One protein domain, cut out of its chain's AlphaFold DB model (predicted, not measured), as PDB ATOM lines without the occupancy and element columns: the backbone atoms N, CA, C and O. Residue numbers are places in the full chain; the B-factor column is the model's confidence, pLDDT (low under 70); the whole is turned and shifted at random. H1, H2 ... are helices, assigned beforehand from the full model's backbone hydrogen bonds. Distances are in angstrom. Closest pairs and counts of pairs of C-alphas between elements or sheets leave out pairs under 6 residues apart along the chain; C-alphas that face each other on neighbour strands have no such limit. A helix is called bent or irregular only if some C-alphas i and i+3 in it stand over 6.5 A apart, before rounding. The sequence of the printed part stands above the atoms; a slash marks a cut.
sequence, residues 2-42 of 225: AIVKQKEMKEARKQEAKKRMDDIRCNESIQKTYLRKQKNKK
ATOM      1  N   ALA A   2     111.000 141.414 153.730       66.75
ATOM      2  CA  ALA A   2     112.092 141.591 154.710       66.75
ATOM      3  C   ALA A   2     112.519 143.058 154.974       66.75
ATOM      4  O   ALA A   2     112.757 143.436 156.118       66.75
ATOM      5  N   ILE A   3     112.548 143.910 153.940       70.06
ATOM      6  CA  ILE A   3     112.934 145.335 154.059       70.06
ATOM      7  C   ILE A   3     111.917 146.142 154.887       70.06
ATOM      8  O   ILE A   3     112.295 147.043 155.633       70.06
ATOM      9  N   VAL A   4     110.627 145.804 154.788       71.62
ATOM     10  CA  VAL A   4     109.554 146.460 155.557       71.62
ATOM     11  C   VAL A   4     109.683 146.108 157.042       71.62
ATOM     12  O   VAL A   4     109.771 147.015 157.864       71.62
ATOM     13  N   LYS A   5     109.884 144.821 157.365       79.38
ATOM     14  CA  LYS A   5     110.137 144.359 158.742       79.38
ATOM     15  C   LYS A   5     111.382 145.000 159.371       79.38
ATOM     16  O   LYS A   5     111.378 145.343 160.549       79.38
ATOM     17  N   GLN A   6     112.452 145.213 158.599       79.19
ATOM     18  CA  GLN A   6     113.646 145.909 159.097       79.19
ATOM     19  C   GLN A   6     113.399 147.398 159.383       79.19
ATOM     20  O   GLN A   6     113.895 147.914 160.387       79.19
ATOM     21  N   LYS A   7     112.630 148.095 158.535       87.75
ATOM     22  CA  LYS A   7     112.249 149.498 158.778       87.75
ATOM     23  C   LYS A   7     111.374 149.630 160.026       87.75
ATOM     24  O   LYS A   7     111.635 150.505 160.845       87.75
ATOM     25  N   GLU A   8     110.409 148.734 160.200       89.81
ATOM     26  CA  GLU A   8     109.527 148.696 161.371       89.81
ATOM     27  C   GLU A   8     110.304 148.429 162.662       89.81
ATOM     28  O   GLU A   8     110.162 149.179 163.626       89.81
ATOM     29  N   MET A   9     111.207 147.441 162.674       88.62
ATOM     30  CA  MET A   9     112.055 147.182 163.842       88.62
ATOM     31  C   MET A   9     112.976 148.362 164.176       88.62
ATOM     32  O   MET A   9     113.201 148.665 165.349       88.62
ATOM     33  N   LYS A  10     113.511 149.052 163.162       92.62
ATOM     34  CA  LYS A  10     114.337 150.249 163.372       92.62
ATOM     35  C   LYS A  10     113.522 151.393 163.979       92.62
ATOM     36  O   LYS A  10     114.010 152.056 164.895       92.62
ATOM     37  N   GLU A  11     112.299 151.608 163.504       93.50
ATOM     38  CA  GLU A  11     111.426 152.653 164.041       93.50
ATOM     39  C   GLU A  11     110.942 152.309 165.456       93.50
ATOM     40  O   GLU A  11     110.976 153.173 166.329       93.50
ATOM     41  N   ALA A  12     110.617 151.042 165.734       92.94
ATOM     42  CA  ALA A  12     110.265 150.576 167.075       92.94
ATOM     43  C   ALA A  12     111.402 150.819 168.082       92.94
ATOM     44  O   ALA A  12     111.180 151.412 169.137       92.94
ATOM     45  N   ARG A  13     112.648 150.476 167.723       93.38
ATOM     46  CA  ARG A  13     113.831 150.763 168.559       93.38
ATOM     47  C   ARG A  13     114.021 152.260 168.800       93.38
ATOM     48  O   ARG A  13     114.368 152.676 169.901       93.38
ATOM     49  N   LYS A  14     113.784 153.090 167.781       94.81
ATOM     50  CA  LYS A  14     113.866 154.553 167.899       94.81
ATOM     51  C   LYS A  14     112.781 155.107 168.827       94.81
ATOM     52  O   LYS A  14     113.068 156.002 169.622       94.81
ATOM     53  N   GLN A  15     111.562 154.576 168.753       94.06
ATOM     54  CA  GLN A  15     110.470 154.942 169.653       94.06
ATOM     55  C   GLN A  15     110.760 154.522 171.094       94.06
ATOM     56  O   GLN A  15     110.551 155.315 172.009       94.06
ATOM     57  N   GLU A  16     111.295 153.321 171.307       94.38
ATOM     58  CA  GLU A  16     111.675 152.844 172.637       94.38
ATOM     59  C   GLU A  16     112.800 153.694 173.243       94.38
ATOM     60  O   GLU A  16     112.693 154.145 174.382       94.38
ATOM     61  N   ALA A  17     113.843 154.001 172.466       95.31
ATOM     62  CA  ALA A  17     114.915 154.891 172.904       95.31
ATOM     63  C   ALA A  17     114.387 156.290 173.267       95.31
ATOM     64  O   ALA A  17     114.824 156.880 174.255       95.31
ATOM     65  N   LYS A  18     113.421 156.815 172.500       95.12
ATOM     66  CA  LYS A  18     112.762 158.087 172.813       95.12
ATOM     67  C   LYS A  18     112.017 158.015 174.150       95.12
ATOM     68  O   LYS A  18     112.250 158.879 174.987       95.12
ATOM     69  N   LYS A  19     111.202 156.975 174.367       95.38
ATOM     70  CA  LYS A  19     110.467 156.765 175.629       95.38
ATOM     71  C   LYS A  19     111.414 156.695 176.825       95.38
ATOM     72  O   LYS A  19     111.277 157.491 177.744       95.38
ATOM     73  N   ARG A  20     112.453 155.853 176.750       95.56
ATOM     74  CA  ARG A  20     113.472 155.742 177.810       95.56
ATOM     75  C   ARG A  20     114.121 157.091 178.129       95.56
ATOM     76  O   ARG A  20     114.341 157.415 179.291       95.56
ATOM     77  N   MET A  21     114.434 157.889 177.107       94.81
ATOM     78  CA  MET A  21     114.988 159.225 177.321       94.81
ATOM     79  C   MET A  21     113.979 160.170 177.970       94.81
ATOM     80  O   MET A  21     114.374 160.943 178.835       94.81
ATOM     81  N   ASP A  22     112.710 160.129 177.578       94.69
ATOM     82  CA  ASP A  22     111.670 160.958 178.185       94.69
ATOM     83  C   ASP A  22     111.449 160.581 179.664       94.69
ATOM     84  O   ASP A  22     111.394 161.481 180.503       94.69
ATOM     85  N   ASP A  23     111.491 159.291 180.014       94.75
ATOM     86  CA  ASP A  23     111.412 158.813 181.404       94.75
ATOM     87  C   ASP A  23     112.601 159.292 182.250       94.75
ATOM     88  O   ASP A  23     112.427 159.815 183.354       94.75
ATOM     89  N   ILE A  24     113.825 159.189 181.716       93.31
ATOM     90  CA  ILE A  24     115.031 159.711 182.381       93.31
ATOM     91  C   ILE A  24     114.905 161.219 182.620       93.31
ATOM     92  O   ILE A  24     115.314 161.713 183.669       93.31
ATOM     93  N   ARG A  25     114.354 161.963 181.652       93.00
ATOM     94  CA  ARG A  25     114.181 163.419 181.750       93.00
ATOM     95  C   ARG A  25     113.078 163.817 182.722       93.00
ATOM     96  O   ARG A  25     113.216 164.856 183.358       93.00
ATOM     97  N   CYS A  26     112.006 163.035 182.804       92.75
ATOM     98  CA  CYS A  26     110.897 163.269 183.724       92.75
ATOM     99  C   CYS A  26     111.351 163.103 185.180       92.75
ATOM    100  O   CYS A  26     111.023 163.920 186.034       92.75
ATOM    101  N   ASN A  27     112.202 162.105 185.430       93.56
ATOM    102  CA  ASN A  27     112.734 161.791 186.756       93.56
ATOM    103  C   ASN A  27     114.041 162.538 187.093       93.56
ATOM    104  O   ASN A  27     114.716 162.234 188.079       93.56
ATOM    105  N   GLU A  28     114.451 163.497 186.262       92.81
ATOM    106  CA  GLU A  28     115.696 164.233 186.455       92.81
ATOM    107  C   GLU A  28     115.535 165.295 187.552       92.81
ATOM    108  O   GLU A  28     114.628 166.125 187.512       92.81
ATOM    109  N   SER A  29     116.466 165.337 188.512       96.38
ATOM    110  CA  SER A  29     116.457 166.394 189.527       96.38
ATOM    111  C   SER A  29     116.641 167.785 188.903       96.38
ATOM    112  O   SER A  29     117.233 167.944 187.829       96.38
ATOM    113  N   ILE A  30     116.190 168.825 189.612       95.50
ATOM    114  CA  ILE A  30     116.340 170.222 189.174       95.50
ATOM    115  C   ILE A  30     117.817 170.550 188.895       95.50
ATOM    116  O   ILE A  30     118.135 171.141 187.861       95.50
ATOM    117  N   GLN A  31     118.728 170.102 189.767       95.88
ATOM    118  CA  GLN A  31     120.172 170.323 189.623       95.88
ATOM    119  C   GLN A  31     120.746 169.640 188.377       95.88
ATOM    120  O   GLN A  31     121.469 170.266 187.598       95.88
ATOM    121  N   LYS A  32     120.381 168.376 188.127       95.94
ATOM    122  CA  LYS A  32     120.808 167.663 186.913       95.94
ATOM    123  C   LYS A  32     120.264 168.349 185.653       95.94
ATOM    124  O   LYS A  32     121.034 168.654 184.738       95.94
ATOM    125  N   THR A  33     118.988 168.749 185.671       95.56
ATOM    126  CA  THR A  33     118.352 169.504 184.582       95.56
ATOM    127  C   THR A  33     119.086 170.815 184.296       95.56
ATOM    128  O   THR A  33     119.304 171.159 183.128       95.56
ATOM    129  N   TYR A  34     119.474 171.549 185.342       97.06
ATOM    130  CA  TYR A  34     120.227 172.795 185.233       97.06
ATOM    131  C   TYR A  34     121.600 172.573 184.592       97.06
ATOM    132  O   TYR A  34     121.909 173.205 183.579       97.06
ATOM    133  N   LEU A  35     122.387 171.621 185.105       97.00
ATOM    134  CA  LEU A  35     123.713 171.294 184.572       97.00
ATOM    135  C   LEU A  35     123.645 170.845 183.108       97.00
ATOM    136  O   LEU A  35     124.443 171.285 182.277       97.00
ATOM    137  N   ARG A  36     122.658 170.018 182.750       95.81
ATOM    138  CA  ARG A  36     122.422 169.603 181.363       95.81
ATOM    139  C   ARG A  36     122.102 170.798 180.463       95.81
ATOM    140  O   ARG A  36     122.660 170.910 179.370       95.81
ATOM    141  N   LYS A  37     121.220 171.706 180.905       96.00
ATOM    142  CA  LYS A  37     120.882 172.933 180.161       96.00
ATOM    143  C   LYS A  37     122.105 173.839 179.994       96.00
ATOM    144  O   LYS A  37     122.313 174.342 178.892       96.00
ATOM    145  N   GLN A  38     122.936 173.995 181.027       96.94
ATOM    146  CA  GLN A  38     124.183 174.757 180.939       96.94
ATOM    147  C   GLN A  38     125.168 174.147 179.937       96.94
ATOM    148  O   GLN A  38     125.636 174.850 179.041       96.94
ATOM    149  N   LYS A  39     125.437 172.835 180.026       97.31
ATOM    150  CA  LYS A  39     126.314 172.128 179.078       97.31
ATOM    151  C   LYS A  39     125.827 172.287 177.637       97.31
ATOM    152  O   LYS A  39     126.623 172.566 176.744       97.31
ATOM    153  N   ASN A  40     124.517 172.174 177.406       96.69
ATOM    154  CA  ASN A  40     123.941 172.382 176.080       96.69
ATOM    155  C   ASN A  40     124.072 173.838 175.607       96.69
ATOM    156  O   ASN A  40     124.408 174.064 174.448       96.69
ATOM    157  N   LYS A  41     123.848 174.823 176.489       96.94
ATOM    158  CA  LYS A  41     124.043 176.247 176.175       96.94
ATOM    159  C   LYS A  41     125.486 176.521 175.754       96.94
ATOM    160  O   LYS A  41     125.682 177.159 174.723       96.94
ATOM    161  N   LYS A  42     126.467 175.998 176.504       97.25
ATOM    162  CA  LYS A  42     127.894 176.121 176.179       97.25
ATOM    163  C   LYS A  42     128.198 175.509 174.813       97.25
ATOM    164  O   LYS A  42     128.616 176.228 173.920       97.25
TER     165      LYS A  42
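Overview. This is residues 2 to 42 of the 225 residues of an uncharacterized protein of Amphimedon queenslandica (UniProt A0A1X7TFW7). Two helices make an open L: the long H1 is one arm, the shorter H2 the other, and they meet near their ends at a corner made by residues 27 to 29. H1 makes most of the longest axis, and beyond the corner little of the two helices comes near each other. The printed part has 41 residues with two named helices, H1 then H2, and no named strand; its class is all helix. It is extended, with a radius of gyration of the C-alphas of 15.3 A, and its C-alphas span 46 by 22 by 6 A.

Along the chain. H1 holds residues 2 to 26 and measures 36.2 A from first to last C-alpha. It begins at C-alpha 2, (112.092, 141.591, 154.710), and ends at C-alpha 26, (110.897, 163.269, 183.724). A tight link of 3 residues follows. H2 holds residues 30 to 42, 18.4 A from first to last C-alpha, and ends at C-alpha 42, (127.894, 176.121, 176.179). Neither helix is bent.

Arrangement. H1 and H2 are close but not clearly touching, with 1 pair of C-alphas within 8 A. Their closest C-alphas, those of Arg 25 and Thr 33, are 7.9 A apart. Their lines stand at a steep tilt of 63 degrees, and they run opposite ways. Their centres are 25.2 A apart. In H1 and H2 every O i to N i+4 pair is within hydrogen-bond range. Residues 2 to 24 of H1 and residues 34 to 42 of H2 stand free, among others.

Size, cuts and confidence. The outline is only just a rod. The two C-alphas farthest apart, those of Ala 2 and Gln 31, are 45.9 A from each other. The printed part has no cut and no long link. The mean pLDDT of the printed part is 92.0, and residue 2 is the one printed residue under 70.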